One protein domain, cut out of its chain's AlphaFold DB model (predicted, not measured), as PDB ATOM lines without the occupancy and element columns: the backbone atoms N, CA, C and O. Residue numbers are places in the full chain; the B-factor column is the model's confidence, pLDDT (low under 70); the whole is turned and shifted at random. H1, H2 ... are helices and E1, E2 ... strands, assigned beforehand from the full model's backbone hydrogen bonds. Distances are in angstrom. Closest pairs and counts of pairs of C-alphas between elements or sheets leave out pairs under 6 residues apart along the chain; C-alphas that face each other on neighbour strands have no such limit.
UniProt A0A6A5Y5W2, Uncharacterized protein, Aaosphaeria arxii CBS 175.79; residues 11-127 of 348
ATOM      1  N   TYR A  11     278.965 266.127 382.511       96.88
ATOM      2  CA  TYR A  11     277.609 265.675 382.217       96.88
ATOM      3  C   TYR A  11     276.845 266.843 381.592       96.88
ATOM      4  O   TYR A  11     276.861 267.952 382.127       96.88
ATOM      5  N   ALA A  12     276.199 266.614 380.452       95.62
ATOM      6  CA  ALA A  12     275.403 267.629 379.782       95.62
ATOM      7  C   ALA A  12     274.172 267.985 380.632       95.62
ATOM      8  O   ALA A  12     273.454 267.102 381.101       95.62
ATOM      9  N   ASN A  13     273.909 269.284 380.797       89.31
ATOM     10  CA  ASN A  13     272.755 269.796 381.538       89.31
ATOM     11  C   ASN A  13     271.470 269.640 380.711       89.31
ATOM     12  O   ASN A  13     271.013 270.602 380.092       89.31
ATOM     13  N   CYS A  14     270.904 268.435 380.667       77.19
ATOM     14  CA  CYS A  14     269.607 268.197 380.037       77.19
ATOM     15  C   CYS A  14     268.838 267.113 380.789       77.19
ATOM     16  O   CYS A  14     269.413 266.098 381.181       77.19
ATOM     17  N   ASP A  15     267.526 267.298 380.902       82.44
ATOM     18  CA  ASP A  15     266.605 266.238 381.302       82.44
ATOM     19  C   ASP A  15     266.450 265.268 380.119       82.44
ATOM     20  O   ASP A  15     265.615 265.458 379.233       82.44
ATOM     21  N   PHE A  16     267.337 264.275 380.039       80.12
ATOM     22  CA  PHE A  16     267.296 263.259 378.990       80.12
ATOM     23  C   PHE A  16     266.334 262.122 379.343       80.12
ATOM     24  O   PHE A  16     266.409 261.553 380.431       80.12
ATOM     25  N   GLU A  17     265.514 261.722 378.371       78.69
ATOM     26  CA  GLU A  17     264.875 260.406 378.334       78.69
ATOM     27  C   GLU A  17     265.355 259.652 377.078       78.69
ATOM     28  O   GLU A  17     265.130 260.132 375.962       78.69
ATOM     29  N   PRO A  18     266.016 258.483 377.210       85.94
ATOM     30  CA  PRO A  18     266.444 257.820 378.450       85.94
ATOM     31  C   PRO A  18     267.521 258.613 379.208       85.94
ATOM     32  O   PRO A  18     268.113 259.530 378.659       85.94
ATOM     33  N   PHE A  19     267.784 258.254 380.467       93.12
ATOM     34  CA  PHE A  19     268.873 258.850 381.248       93.12
ATOM     35  C   PHE A  19     270.251 258.454 380.703       93.12
ATOM     36  O   PHE A  19     270.429 257.346 380.186       93.12
ATOM     37  N   ILE A  20     271.243 259.331 380.900       95.19
ATOM     38  CA  ILE A  20     272.650 259.030 380.609       95.19
ATOM     39  C   ILE A  20     273.074 257.803 381.437       95.19
ATOM     40  O   ILE A  20     272.898 257.812 382.658       95.19
ATOM     41  N   PRO A  21     273.641 256.754 380.814       95.88
ATOM     42  CA  PRO A  21     274.049 255.554 381.527       95.88
ATOM     43  C   PRO A  21     275.207 255.842 382.491       95.88
ATOM     44  O   PRO A  21     276.187 256.505 382.150       95.88
ATOM     45  N   THR A  22     275.095 255.298 383.700       96.06
ATOM     46  CA  THR A  22     276.159 255.280 384.715       96.06
ATOM     47  C   THR A  22     277.280 254.322 384.323       96.06
ATOM     48  O   THR A  22     277.081 253.406 383.523       96.06
ATOM     49  N   ALA A  23     278.456 254.479 384.931       95.19
ATOM     50  CA  ALA A  23     279.581 253.578 384.705       95.19
ATOM     51  C   ALA A  23     279.218 252.108 384.997       95.19
ATOM     52  O   ALA A  23     279.559 251.229 384.219       95.19
ATOM     53  N   GLU A  24     278.470 251.841 386.073       94.88
ATOM     54  CA  GLU A  24     278.001 250.501 386.449       94.88
ATOM     55  C   GLU A  24     277.086 249.892 385.383       94.88
ATOM     56  O   GLU A  24     277.208 248.711 385.064       94.88
ATOM     57  N   GLN A  25     276.174 250.691 384.822       95.38
ATOM     58  CA  GLN A  25     275.282 250.241 383.753       95.38
ATOM     59  C   GLN A  25     276.051 249.954 382.464       95.38
ATOM     60  O   GLN A  25     275.743 248.974 381.790       95.38
ATOM     61  N   ILE A  26     277.047 250.783 382.136       94.50
ATOM     62  CA  ILE A  26     277.939 250.548 381.000       94.50
ATOM     63  C   ILE A  26     278.725 249.258 381.227       94.50
ATOM     64  O   ILE A  26     278.702 248.386 380.368       94.50
ATOM     65  N   ASP A  27     279.370 249.096 382.380       91.06
ATOM     66  CA  ASP A  27     280.168 247.907 382.691       91.06
ATOM     67  C   ASP A  27     279.314 246.632 382.628       91.06
ATOM     68  O   ASP A  27     279.677 245.691 381.928       91.06
ATOM     69  N   ALA A  28     278.134 246.629 383.258       92.19
ATOM     70  CA  ALA A  28     277.200 245.505 383.200       92.19
ATOM     71  C   ALA A  28     276.717 245.221 381.769       92.19
ATOM     72  O   ALA A  28     276.574 244.062 381.370       92.19
ATOM     73  N   TYR A  29     276.481 246.270 380.974       90.56
ATOM     74  CA  TYR A  29     276.146 246.129 379.562       90.56
ATOM     75  C   TYR A  29     277.286 245.464 378.789       90.56
ATOM     76  O   TYR A  29     277.034 244.503 378.066       90.56
ATOM     77  N   LEU A  30     278.527 245.918 378.972       86.31
ATOM     78  CA  LEU A  30     279.703 245.348 378.314       86.31
ATOM     79  C   LEU A  30     279.951 243.896 378.735       86.31
ATOM     80  O   LEU A  30     280.241 243.070 377.876       86.31
ATOM     81  N   ASP A  31     279.751 243.566 380.012       85.56
ATOM     82  CA  ASP A  31     279.896 242.202 380.537       85.56
ATOM     83  C   ASP A  31     278.812 241.251 380.013       85.56
ATOM     84  O   ASP A  31     279.043 240.050 379.872       85.56
ATOM     85  N   SER A  32     277.634 241.783 379.671       87.00
ATOM     86  CA  SER A  32     276.565 241.010 379.029       87.00
ATOM     87  C   SER A  32     276.817 240.727 377.544       87.00
ATOM     88  O   SER A  32     276.164 239.857 376.964       87.00
ATOM     89  N   LYS A  33     277.729 241.466 376.898       82.50
ATOM     90  CA  LYS A  33     278.073 241.250 375.491       82.50
ATOM     91  C   LYS A  33     279.127 240.160 375.385       82.50
ATOM     92  O   LYS A  33     280.161 240.222 376.041       82.50
ATOM     93  N   ASP A  34     278.871 239.179 374.523       67.56
ATOM     94  CA  ASP A  34     279.800 238.078 374.279       67.56
ATOM     95  C   ASP A  34     281.189 238.628 373.873       67.56
ATOM     96  O   ASP A  34     281.307 239.291 372.835       67.56
ATOM     97  N   PRO A  35     282.252 238.350 374.654       61.50
ATOM     98  CA  PRO A  35     283.616 238.766 374.339       61.50
ATOM     99  C   PRO A  35     284.110 238.295 372.961       61.50
ATOM    100  O   PRO A  35     285.021 238.904 372.407       61.50
ATOM    101  N   LEU A  36     283.538 237.215 372.412       52.81
ATOM    102  CA  LEU A  36     283.906 236.639 371.115       52.81
ATOM    103  C   LEU A  36     283.158 237.279 369.937       52.81
ATOM    104  O   LEU A  36     283.750 237.408 368.867       52.81
ATOM    105  N   LEU A  37     281.916 237.737 370.137       51.84
ATOM    106  CA  LEU A  37     281.177 238.561 369.160       51.84
ATOM    107  C   LEU A  37     281.610 240.037 369.198       51.84
ATOM    108  O   LEU A  37     281.318 240.792 368.281       51.84
ATOM    109  N   ASN A  38     282.343 240.431 370.244       47.56
ATOM    110  CA  ASN A  38     283.045 241.709 370.364       47.56
ATOM    111  C   ASN A  38     284.430 241.706 369.687       47.56
ATOM    112  O   ASN A  38     285.220 242.627 369.905       47.56
ATOM    113  N   ARG A  39     284.758 240.697 368.864       45.59
ATOM    114  CA  ARG A  39     285.815 240.891 367.865       45.59
ATOM    115  C   ARG A  39     285.271 241.909 366.875       45.59
ATOM    116  O   ARG A  39     284.227 241.648 366.285       45.59
ATOM    117  N   PRO A  40     285.904 243.076 366.726       40.34
ATOM    118  CA  PRO A  40     285.372 244.061 365.821       40.34
ATOM    119  C   PRO A  40     285.513 243.469 364.409       40.34
ATOM    120  O   PRO A  40     286.619 243.266 363.917       40.34
ATOM    121  N   ASP A  41     284.382 243.154 363.767       39.56
ATOM    122  CA  ASP A  41     284.314 242.873 362.319       39.56
ATOM    123  C   ASP A  41     284.809 244.081 361.497       39.56
ATOM    124  O   ASP A  41     285.058 244.005 360.297       39.56
ATOM    125  N   PHE A  42     285.010 245.210 362.172       43.88
ATOM    126  CA  PHE A  42     285.725 246.368 361.693       43.88
ATOM    127  C   PHE A  42     287.177 246.284 362.170       43.88
ATOM    128  O   PHE A  42     287.432 246.176 363.361       43.88
ATOM    129  N   GLY A  43     288.160 246.474 361.290       40.47
ATOM    130  CA  GLY A  43     289.552 246.752 361.700       40.47
ATOM    131  C   GLY A  43     289.700 247.939 362.675       40.47
ATOM    132  O   GLY A  43     290.769 248.163 363.229       40.47
ATOM    133  N   ILE A  44     288.604 248.644 362.952       43.72
ATOM    134  CA  ILE A  44     288.434 249.624 364.004       43.72
ATOM    135  C   ILE A  44     288.493 248.917 365.375       43.72
ATOM    136  O   ILE A  44     287.496 248.429 365.901       43.72
ATOM    137  N   ARG A  45     289.672 248.929 366.005       51.22
ATOM    138  CA  ARG A  45     289.910 248.562 367.421       51.22
ATOM    139  C   ARG A  45     289.140 249.426 368.439       51.22
ATOM    140  O   ARG A  45     289.505 249.462 369.616       51.22
ATOM    141  N   GLU A  46     288.136 250.182 368.013       59.41
ATOM    142  CA  GLU A  46     287.464 251.150 368.866       59.41
ATOM    143  C   GLU A  46     286.475 250.428 369.758       59.41
ATOM    144  O   GLU A  46     285.541 249.758 369.321       59.41
ATOM    145  N   ARG A  47     286.740 250.574 371.049       77.69
ATOM    146  CA  ARG A  47     285.932 250.113 372.163       77.69
ATOM    147  C   ARG A  47     284.676 250.981 372.252       77.69
ATOM    148  O   ARG A  47     284.529 251.743 373.205       77.69
ATOM    149  N   SER A  48     283.832 250.911 371.224       86.69
ATOM    150  CA  SER A  48     282.633 251.725 371.055       86.69
ATOM    151  C   SER A  48     281.398 250.843 370.878       86.69
ATOM    152  O   SER A  48     281.377 249.955 370.028       86.69
ATOM    153  N   TRP A  49     280.340 251.098 371.646       89.75
ATOM    154  CA  TRP A  49     279.110 250.307 371.639       89.75
ATOM    155  C   TRP A  49     277.867 251.186 371.629       89.75
ATOM    156  O   TRP A  49     277.791 252.196 372.325       89.75
ATOM    157  N   ARG A  50     276.839 250.762 370.889       92.25
ATOM    158  CA  ARG A  50     275.510 251.375 370.977       92.25
ATOM    159  C   ARG A  50     274.802 250.892 372.240       92.25
ATOM    160  O   ARG A  50     274.676 249.685 372.426       92.25
ATOM    161  N   MET A  51     274.266 251.805 373.041       92.38
ATOM    162  CA  MET A  51     273.347 251.515 374.147       92.38
ATOM    163  C   MET A  51     272.153 252.465 374.051       92.38
ATOM    164  O   MET A  51     272.225 253.632 374.427       92.38
ATOM    165  N   GLY A  52     271.052 251.969 373.481       93.12
ATOM    166  CA  GLY A  52     269.889 252.799 373.169       93.12
ATOM    167  C   GLY A  52     270.235 253.908 372.157       93.12
ATOM    168  O   GLY A  52     270.698 253.578 371.057       93.12
ATOM    169  N   PRO A  53     270.006 255.195 372.490       94.00
ATOM    170  CA  PRO A  53     270.348 256.340 371.641       94.00
ATOM    171  C   PRO A  53     271.802 256.811 371.805       94.00
ATOM    172  O   PRO A  53     272.192 257.818 371.212       94.00
ATOM    173  N   TYR A  54     272.595 256.122 372.627       95.31
ATOM    174  CA  TYR A  54     273.962 256.513 372.935       95.31
ATOM    175  C   TYR A  54     274.977 255.652 372.208       95.31
ATOM    176  O   TYR A  54     274.801 254.438 372.067       95.31
ATOM    177  N   LEU A  55     276.064 256.288 371.797       94.44
ATOM    178  CA  LEU A  55     277.320 255.640 371.475       94.44
ATOM    179  C   LEU A  55     278.237 255.808 372.688       94.44
ATOM    180  O   LEU A  55     278.506 256.927 373.124       94.44
ATOM    181  N   ILE A  56     278.663 254.690 373.263       94.62
ATOM    182  CA  ILE A  56     279.531 254.645 374.434       94.62
ATOM    183  C   ILE A  56     280.905 254.197 373.988       94.62
ATOM    184  O   ILE A  56     281.019 253.120 373.415       94.62
ATOM    185  N   THR A  57     281.930 254.960 374.333       93.56
ATOM    186  CA  THR A  57     283.324 254.585 374.124       93.56
ATOM    187  C   THR A  57     284.014 254.417 375.476       93.56
ATOM    188  O   THR A  57     283.843 255.257 376.361       93.56
ATOM    189  N   VAL A  58     284.765 253.325 375.659       91.31
ATOM    190  CA  VAL A  58     285.491 253.033 376.909       91.31
ATOM    191  C   VAL A  58     286.945 252.711 376.616       91.31
ATOM    192  O   VAL A  58     287.246 251.726 375.948       91.31
ATOM    193  N   GLU A  59     287.869 253.490 377.162       89.38
ATOM    194  CA  GLU A  59     289.301 253.325 376.917       89.38
ATOM    195  C   GLU A  59     290.119 253.301 378.210       89.38
ATOM    196  O   GLU A  59     289.720 253.914 379.195       89.38
ATOM    197  N   PRO A  60     291.295 252.646 378.223       87.25
ATOM    198  CA  PRO A  60     292.180 252.636 379.387       87.25
ATOM    199  C   PRO A  60     293.132 253.848 379.395       87.25
ATOM    200  O   PRO A  60     294.080 253.892 380.176       87.25
ATOM    201  N   TYR A  61     292.930 254.814 378.491       87.12
ATOM    202  CA  TYR A  61     293.814 255.957 378.284       87.12
ATOM    203  C   TYR A  61     293.033 257.272 378.276       87.12
ATOM    204  O   TYR A  61     291.914 257.356 377.774       87.12
ATOM    205  N   GLU A  62     293.689 258.337 378.734       89.56
ATOM    206  CA  GLU A  62     293.133 259.695 378.836       89.56
ATOM    207  C   GLU A  62     292.826 260.359 377.484       89.56
ATOM    208  O   GLU A  62     292.179 261.403 377.442       89.56
ATOM    209  N   ARG A  63     293.243 259.762 376.360       88.06
ATOM    210  CA  ARG A  63     293.039 260.325 375.013       88.06
ATOM    211  C   ARG A  63     291.564 260.573 374.674       88.06
ATOM    212  O   ARG A  63     291.261 261.510 373.939       88.06
ATOM    213  N   ILE A  64     290.647 259.803 375.259       91.44
ATOM    214  CA  ILE A  64     289.203 259.983 375.068       91.44
ATOM    215  C   ILE A  64     288.705 261.331 375.622       91.44
ATOM    216  O   ILE A  64     287.808 261.953 375.062       91.44
ATOM    217  N   PHE A  65     289.335 261.845 376.683       94.75
ATOM    218  CA  PHE A  65     289.017 263.160 377.241       94.75
ATOM    219  C   PHE A  65     289.466 264.301 376.331       94.75
ATOM    220  O   PHE A  65     288.849 265.364 376.327       94.75
ATOM    221  N   GLN A  66     290.497 264.085 375.513       93.75
ATOM    222  CA  GLN A  66     290.884 265.038 374.477       93.75
ATOM    223  C   GLN A  66     289.815 265.142 373.384       93.75
ATOM    224  O   GLN A  66     289.482 266.248 372.969       93.75
ATOM    225  N   GLU A  67     289.235 264.023 372.955       95.12
ATOM    226  CA  GLU A  67     288.103 264.043 372.025       95.12
ATOM    227  C   GLU A  67     286.867 264.716 372.634       95.12
ATOM    228  O   GLU A  67     286.285 265.603 372.010       95.12
ATOM    229  N   ALA A  68     286.524 264.379 373.879       97.12
ATOM    230  CA  ALA A  68     285.427 265.015 374.602       97.12
ATOM    231  C   ALA A  68     285.612 266.542 374.731       97.12
ATOM    232  O   ALA A  68     284.678 267.305 374.487       97.12
ATOM    233  N   GLU A  69     286.821 267.011 375.056       97.12
ATOM    234  CA  GLU A  69     287.147 268.444 375.082       97.12
ATOM    235  C   GLU A  69     286.930 269.094 373.708       97.12
ATOM    236  O   GLU A  69     286.319 270.162 373.611       97.12
ATOM    237  N   ASN A  70     287.411 268.446 372.646       97.12
ATOM    238  CA  ASN A  70     287.298 268.954 371.284       97.12
ATOM    239  C   ASN A  70     285.825 269.048 370.840       97.12
ATOM    240  O   ASN A  70     285.437 270.048 370.238       97.12
ATOM    241  N   LEU A  71     284.983 268.071 371.199       97.88
ATOM    242  CA  LEU A  71     283.537 268.109 370.947       97.88
ATOM    243  C   LEU A  71     282.857 269.296 371.649       97.88
ATOM    244  O   LEU A  71     282.108 270.031 371.007       97.88
ATOM    245  N   LEU A  72     283.163 269.530 372.931       97.75
ATOM    246  CA  LEU A  72     282.623 270.671 373.689       97.75
ATOM    247  C   LEU A  72     283.066 272.018 373.117       97.75
ATOM    248  O   LEU A  72     282.308 272.989 373.125       97.75
ATOM    249  N   TYR A  73     284.302 272.098 372.627       97.88
ATOM    250  CA  TYR A  73     284.796 273.297 371.963       97.88
ATOM    251  C   TYR A  73     284.048 273.561 370.657       97.88
ATOM    252  O   TYR A  73     283.618 274.691 370.421       97.88
ATOM    253  N   LEU A  74     283.868 272.536 369.819       98.19
ATOM    254  CA  LEU A  74     283.173 272.667 368.539       98.19
ATOM    255  C   LEU A  74     281.699 273.031 368.722       98.19
ATOM    256  O   LEU A  74     281.213 273.895 368.001       98.19
ATOM    257  N   GLU A  75     281.019 272.459 369.717       97.31
ATOM    258  CA  GLU A  75     279.633 272.812 370.050       97.31
ATOM    259  C   GLU A  75     279.468 274.313 370.347       97.31
ATOM    260  O   GLU A  75     278.473 274.924 369.965       97.31
ATOM    261  N   ARG A  76     280.458 274.926 371.007       97.62
ATOM    262  CA  ARG A  76     280.408 276.339 371.417       97.62
ATOM    263  C   ARG A  76     280.901 277.307 370.347       97.62
ATOM    264  O   ARG A  76     280.453 278.449 370.315       97.62
ATOM    265  N   ASN A  77     281.854 276.880 369.520       98.19
ATOM    266  CA  ASN A  77     282.624 277.774 368.650       98.19
ATOM    267  C   ASN A  77     282.442 277.491 367.154       98.19
ATOM    268  O   ASN A  77     283.055 278.167 366.329       98.19
ATOM    269  N   SER A  78     281.643 276.490 366.779       97.81
ATOM    270  CA  SER A  78     281.503 276.058 365.391       97.81
ATOM    271  C   SER A  78     280.053 275.807 364.983       97.81
ATOM    272  O   SER A  78     279.153 275.652 365.799       97.81
ATOM    273  N   THR A  79     279.843 275.753 363.668       97.69
ATOM    274  CA  THR A  79     278.593 275.293 363.032       97.69
ATOM    275  C   THR A  79     278.774 273.950 362.317       97.69
ATOM    276  O   THR A  79     277.887 273.499 361.584       97.69
ATOM    277  N   VAL A  80     279.942 273.324 362.486       97.56
ATOM    278  CA  VAL A  80     280.213 271.964 362.019       97.56
ATOM    279  C   VAL A  80     279.268 271.001 362.724       97.56
ATOM    280  O   VAL A  80     279.019 271.117 363.922       97.56
ATOM    281  N   ARG A  81     278.742 270.032 361.977       96.94
ATOM    282  CA  ARG A  81     277.948 268.960 362.565       96.94
ATOM    283  C   ARG A  81     278.887 267.991 363.284       96.94
ATOM    284  O   ARG A  81     279.709 267.340 362.646       96.94
ATOM    285  N   THR A  82     278.731 267.883 364.599       96.94
ATOM    286  CA  THR A  82     279.458 266.939 365.460       96.94
ATOM    287  C   THR A  82     278.468 266.101 366.265       96.94
ATOM    288  O   THR A  82     277.385 266.613 366.568       96.94
ATOM    289  N   PRO A  83     278.780 264.840 366.621       96.25
ATOM    290  CA  PRO A  83     277.997 264.110 367.615       96.25
ATOM    291  C   PRO A  83     277.919 264.906 368.922       96.25
ATOM    292  O   PRO A  83     278.926 265.448 369.384       96.25
ATOM    293  N   LYS A  84     276.736 264.975 369.534       96.69
ATOM    294  CA  LYS A  84     276.595 265.626 370.846       96.69
ATOM    295  C   LYS A  84     277.302 264.813 371.926       96.69
ATOM    296  O   LYS A  84     277.084 263.604 372.018       96.69
ATOM    297  N   LEU A  85     278.095 265.471 372.771       97.56
ATOM    298  CA  LEU A  85     278.673 264.855 373.964       97.56
ATOM    299  C   LEU A  85     277.683 264.954 375.129       97.56
ATOM    300  O   LEU A  85     277.296 266.051 375.531       97.56
ATOM    301  N   TYR A  86     277.321 263.813 375.711       97.75
ATOM    302  CA  TYR A  86     276.416 263.751 376.857       97.75
ATOM    303  C   TYR A  86     277.149 263.569 378.176       97.75
ATOM    304  O   TYR A  86     276.774 264.195 379.163       97.75
ATOM    305  N   ALA A  87     278.195 262.748 378.208       97.88
ATOM    306  CA  ALA A  87     279.021 262.600 379.396       97.88
ATOM    307  C   ALA A  87     280.447 262.175 379.058       97.88
ATOM    308  O   ALA A  87     280.688 261.498 378.061       97.88
ATOM    309  N   ALA A  88     281.385 262.544 379.924       97.88
ATOM    310  CA  ALA A  88     282.742 262.023 379.913       97.88
ATOM    311  C   ALA A  88     283.271 261.956 381.348       97.88
ATOM    312  O   ALA A  88     283.298 262.961 382.055       97.88
ATOM    313  N   PHE A  89     283.660 260.771 381.806       97.50
ATOM    314  CA  PHE A  89     284.080 260.532 383.188       97.50
ATOM    315  C   PHE A  89     285.058 259.360 383.266       97.50
ATOM    316  O   PHE A  89     285.283 258.658 382.285       97.50
ATOM    317  N   LYS A  90     285.674 259.153 384.431       96.00
ATOM    318  CA  LYS A  90     286.598 258.041 384.671       96.00
ATOM    319  C   LYS A  90     286.184 257.250 385.901       96.00
ATOM    320  O   LYS A  90     285.608 257.821 386.828       96.00
ATOM    321  N   LYS A  91     286.482 255.956 385.905       95.31
ATOM    322  CA  LYS A  91     286.207 255.057 387.025       95.31
ATOM    323  C   LYS A  91     287.261 253.956 387.084       95.31
ATOM    324  O   LYS A  91     287.635 253.391 386.057       95.31
ATOM    325  N   GLU A  92     287.711 253.641 388.294       93.44
ATOM    326  CA  GLU A  92     288.530 252.455 388.535       93.44
ATOM    327  C   GLU A  92     287.704 251.186 388.324       93.44
ATOM    328  O   GLU A  92     286.619 251.029 388.892       93.44
ATOM    329  N   ARG A  93     288.241 250.260 387.533       84.50
ATOM    330  CA  ARG A  93     287.648 248.948 387.289       84.50
ATOM    331  C   ARG A  93     288.715 247.874 387.453       84.50
ATOM    332  O   ARG A  93     289.875 248.090 387.124       84.50
ATOM    333  N   VAL A  94     288.315 246.701 387.930       78.88
ATOM    334  CA  VAL A  94     289.160 245.503 387.851       78.88
ATOM    335  C   VAL A  94     289.249 245.100 386.381       78.88
ATOM    336  O   VAL A  94     288.207 244.898 385.759       78.88
ATOM    337  N   ASP A  95     290.453 245.034 385.809       69.12
ATOM    338  CA  ASP A  95     290.626 244.669 384.398       69.12
ATOM    339  C   ASP A  95     290.229 243.195 384.170       69.12
ATOM    340  O   ASP A  95     290.936 242.285 384.621       69.12
ATOM    341  N   PRO A  96     289.124 242.910 383.452       61.44
ATOM    342  CA  PRO A  96     288.710 241.535 383.206       61.44
ATOM    343  C   PRO A  96     289.681 240.797 382.271       61.44
ATOM    344  O   PRO A  96     289.714 239.567 382.290       61.44
ATOM    345  N   MET A  97     290.491 241.499 381.467       56.31
ATOM    346  CA  MET A  97     291.482 240.872 380.583       56.31
ATOM    347  C   MET A  97     292.739 240.427 381.330       56.31
ATOM    348  O   MET A  97     293.303 239.392 380.968       56.31
ATOM    349  N   TYR A  98     293.127 241.121 382.406       58.78
ATOM    350  CA  TYR A  98     294.238 240.695 383.270       58.78
ATOM    351  C   TYR A  98     293.973 239.311 383.879       58.78
ATOM    352  O   TYR A  98     294.875 238.481 383.960       58.78
ATOM    353  N   SER A  99     292.704 239.003 384.180       54.66
ATOM    354  CA  SER A  99     292.305 237.683 384.690       54.66
ATOM    355  C   SER A  99     292.488 236.532 383.685       54.66
ATOM    356  O   SER A  99     292.618 235.380 384.090       54.66
ATOM    357  N   ARG A 100     292.514 236.816 382.371       54.94
ATOM    358  CA  ARG A 100     292.605 235.800 381.303       54.94
ATOM    359  C   ARG A 100     293.999 235.653 380.700       54.94
ATOM    360  O   ARG A 100     294.318 234.577 380.207       54.94
ATOM    361  N   ALA A 101     294.814 236.707 380.709       54.97
ATOM    362  CA  ALA A 101     296.158 236.663 380.131       54.97
ATOM    363  C   ALA A 101     297.140 235.807 380.959       54.97
ATOM    364  O   ALA A 101     298.060 235.228 380.388       54.97
ATOM    365  N   ASN A 102     296.900 235.657 382.267       49.84
ATOM    366  CA  ASN A 102     297.791 234.948 383.194       49.84
ATOM    367  C   ASN A 102     297.382 233.499 383.522       49.84
ATOM    368  O   ASN A 102     297.955 232.895 384.424       49.84
ATOM    369  N   THR A 103     296.453 232.878 382.785       53.69
ATOM    370  CA  THR A 103     296.165 231.438 382.979       53.69
ATOM    371  C   THR A 103     297.228 230.511 382.368       53.69
ATOM    372  O   THR A 103     297.047 229.296 382.377       53.69
ATOM    373  N   GLY A 104     298.323 231.058 381.824       56.19
ATOM    374  CA  GLY A 104     299.500 230.313 381.371       56.19
ATOM    375  C   GLY A 104     300.637 230.356 382.399       56.19
ATOM    376  O   GLY A 104     301.493 231.227 382.332       56.19
ATOM    377  N   ASP A 105     300.627 229.407 383.334       53.94
ATOM    378  CA  ASP A 105     301.745 228.881 384.145       53.94
ATOM    379  C   ASP A 105     302.558 229.763 385.122       53.94
ATOM    380  O   ASP A 105     303.322 229.197 385.904       53.94
ATOM    381  N   THR A 106     302.375 231.084 385.211       59.09
ATOM    382  CA  THR A 106     303.010 231.890 386.285       59.09
ATOM    383  C   THR A 106     302.013 232.779 387.021       59.09
ATOM    384  O   THR A 106     302.138 233.999 387.039       59.09
ATOM    385  N   TYR A 107     301.002 232.159 387.629       59.78
ATOM    386  CA  TYR A 107     300.177 232.826 388.635       59.78
ATOM    387  C   TYR A 107     301.039 233.076 389.879       59.78
ATOM    388  O   TYR A 107     301.413 232.116 390.555       59.78
ATOM    389  N   ASP A 108     301.385 234.335 390.158       65.94
ATOM    390  CA  ASP A 108     301.929 234.733 391.456       65.94
ATOM    391  C   ASP A 108     300.747 234.980 392.414       65.94
ATOM    392  O   ASP A 108     300.045 235.983 392.276       65.94
ATOM    393  N   PRO A 109     300.475 234.079 393.378       61.81
ATOM    394  CA  PRO A 109     299.374 234.232 394.328       61.81
ATOM    395  C   PRO A 109     299.581 235.387 395.323       61.81
ATOM    396  O   PRO A 109     298.729 235.590 396.189       61.81
ATOM    397  N   PHE A 110     300.706 236.107 395.248       63.12
ATOM    398  CA  PHE A 110     301.036 237.227 396.124       63.12
ATOM    399  C   PHE A 110     300.957 238.598 395.442       63.12
ATOM    400  O   PHE A 110     301.222 239.600 396.113       63.12
ATOM    401  N   GLU A 111     300.576 238.685 394.162       65.25
ATOM    402  CA  GLU A 111     300.236 239.984 393.574       65.25
ATOM    403  C   GLU A 111     298.961 240.529 394.236       65.25
ATOM    404  O   GLU A 111     297.887 239.932 394.184       65.25
ATOM    405  N   ASP A 112     299.116 241.658 394.928       68.00
ATOM    406  CA  ASP A 112     298.046 242.390 395.601       68.00
ATOM    407  C   ASP A 112     296.906 242.686 394.611       68.00
ATOM    408  O   ASP A 112     297.148 243.231 393.531       68.00
ATOM    409  N   GLU A 113     295.658 242.379 394.984       63.06
ATOM    410  CA  GLU A 113     294.449 242.667 394.194       63.06
ATOM    411  C   GLU A 113     294.358 244.147 393.771       63.06
ATOM    412  O   GLU A 113     293.697 244.483 392.783       63.06
ATOM    413  N   SER A 114     295.034 245.049 394.495       64.25
ATOM    414  CA  SER A 114     295.143 246.466 394.137       64.25
ATOM    415  C   SER A 114     295.895 246.717 392.816       64.25
ATOM    416  O   SER A 114     295.595 247.693 392.127       64.25
ATOM    417  N   SER A 115     296.796 245.814 392.410       66.31
ATOM    418  CA  SER A 115     297.599 245.911 391.178       66.31
ATOM    419  C   SER A 115     296.799 245.685 389.888       66.31
ATOM    420  O   SER A 115     297.251 246.057 388.805       66.31
ATOM    421  N   HIS A 116     295.580 245.143 389.989       69.38
ATOM    422  CA  HIS A 116     294.717 244.836 388.841       69.38
ATOM    423  C   HIS A 116     293.641 245.896 388.568       69.38
ATOM    424  O   HIS A 116     292.784 245.714 387.693       69.38
ATOM    425  N   ARG A 117     293.643 247.003 389.321       79.62
ATOM    426  CA  ARG A 117     292.731 248.121 389.069       79.62
ATOM    427  C   ARG A 117     293.286 248.996 387.957       79.62
ATOM    428  O   ARG A 117     294.312 249.650 388.114       79.62
ATOM    429  N   VAL A 118     292.565 249.044 386.846       85.56
ATOM    430  CA  VAL A 118     292.839 249.965 385.745       85.56
ATOM    431  C   VAL A 118     291.840 251.113 385.790       85.56
ATOM    432  O   VAL A 118     290.646 250.927 386.038       85.56
ATOM    433  N   MET A 119     292.327 252.328 385.556       91.25
ATOM    434  CA  MET A 119     291.449 253.472 385.339       91.25
ATOM    435  C   MET A 119     290.856 253.363 383.935       91.25
ATOM    436  O   MET A 119     291.594 253.382 382.951       91.25
ATOM    437  N   ASN A 120     289.532 253.267 383.838       92.00
ATOM    438  CA  ASN A 120     288.827 253.371 382.567       92.00
ATOM    439  C   ASN A 120     288.245 254.770 382.404       92.00
ATOM    440  O   ASN A 120     287.740 255.378 383.351       92.00
ATOM    441  N   TYR A 121     288.286 255.249 381.172       94.19
ATOM    442  CA  TYR A 121     287.772 256.532 380.742       94.19
ATOM    443  C   TYR A 121     286.594 256.277 379.811       94.19
ATOM    444  O   TYR A 121     286.701 255.534 378.835       94.19
ATOM    445  N   TYR A 122     285.462 256.875 380.143       95.94
ATOM    446  CA  TYR A 122     284.176 256.665 379.501       95.94
ATOM    447  C   TYR A 122     283.781 257.944 378.776       95.94
ATOM    448  O   TYR A 122     283.917 259.041 379.323       95.94
ATOM    449  N   MET A 123     283.244 257.793 377.572       97.25
ATOM    450  CA  MET A 123     282.611 258.860 376.810       97.25
ATOM    451  C   MET A 123     281.258 258.372 376.317       97.25
ATOM    452  O   MET A 123     281.146 257.289 375.750       97.25
ATOM    453  N   VAL A 124     280.224 259.171 376.553       97.19
ATOM    454  CA  VAL A 124     278.854 258.909 376.123       97.19
ATOM    455  C   VAL A 124     278.449 260.034 375.187       97.19
ATOM    456  O   VAL A 124     278.403 261.198 375.589       97.19
ATOM    457  N   MET A 125     278.149 259.688 373.943       97.06
ATOM    458  CA  MET A 125     277.788 260.641 372.898       97.06
ATOM    459  C   MET A 125     276.554 260.188 372.118       97.06
ATOM    460  O   MET A 125     276.030 259.090 372.309       97.06
ATOM    461  N   GLU A 126     276.059 261.065 371.258       95.75
ATOM    462  CA  GLU A 126     274.982 260.786 370.314       95.75
ATOM    463  C   GLU A 126     275.311 259.589 369.417       95.75
ATOM    464  O   GLU A 126     276.319 259.581 368.710       95.75
ATOM    465  N   TYR A 127     274.424 258.593 369.400       95.12
ATOM    466  CA  TYR A 127     274.439 257.588 368.347       95.12
ATOM    467  C   TYR A 127     273.801 258.156 367.078       95.12
ATOM    468  O   TYR A 127     272.616 258.495 367.052       95.12
TER     469      TYR A 127
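What this domain is: This is residues 11 to 127 of the 348 residues of an uncharacterized protein of Aaosphaeria arxii CBS 175.79 (UniProt A0A6A5Y5W2). A strongly twisted sheet of four strands has one helix packed on each face, the long H2 on one and the shorter H1 on the other. Beyond one end of the long strands E3 and E4 residues 100 to 112, of which 100 and 101 belong to the short H3, stick out, with the short H4 following at residues 113 to 116; residues 76 to 81, of which 76 and 77 belong to H2, stand free too. The printed part has 117 residues with four named helices and four named strands, in the order H1 E1 E2 H2 E3 H3 H4 E4. The sheet's order is E1 E2 E4 E3, antiparallel throughout, and the class is mixed, helices and strands. The whole is loose, with a radius of gyration of the C-alphas of 16.6 A, and elongated, spanning 56 by 28 by 27 A.

How they stand to each other: In the sheet the inner strands E2, residues 54 to 59, and E4, residues 117 to 126, are antiparallel at 154 degrees, with N 57 and O 123 within hydrogen-bond range at 2.8 A. E3, residues 85 to 94, is an edge strand beside E4, with N 91 and O 120 at 2.9 A; it bends by 50 degrees at residue 91. The other edge strand, E1, residues 48 to 51, forms a hairpin with E2, with N 49 and O 56 at 2.8 A. H2, residues 63 to 77, lies over E4 and E3 at a height over the sheet of 10.1 A and runs along the strands, at 27 degrees to E4 on the local plane; the C-alphas of Ile 64 and Tyr 121, the closest of H2 and E4, are 6.8 A apart. E2, H2 and E3 form a split strand-helix-strand unit, two strands running the same way with E4 between them, and its crossover is right-handed. H1, residues 23 to 32, is on the sheet on the opposite face from H2, giving three layers, helices on both faces of a sheet; its closest C-alpha to E3 is that of Ala 23, 7.2 A from that of Lys 91. H4, residues 113 to 116, only grazes the sheet, and H3, residues 98 to 101, is not on it; these two are close but not clearly touching, with the C-alphas of Tyr 98 and His 116 7.0 A apart. In H1 and H2 every O i to N i+4 pair is within hydrogen-bond range; H3 and H4 are too short for such a pair.

Where its parts are: E4 is 28.8 A long and ends at C-alpha 126, (274.982, 260.786, 370.314). E3 is 26.0 A long, H2 21.3 A, E2 16.2 A and H1 14.1 A. H1 begins at C-alpha 23, (279.581, 253.578, 384.705).

The domain as a whole: The C-alphas of Thr 79 and Asp 105, the two farthest apart, are 56.0 A apart. The printed part has no cut; the links H1 to E1 and H3 to H4 are long. Mean pLDDT of the printed part is 81.7, with residues 34 to 46 and 95 to 116 under 70.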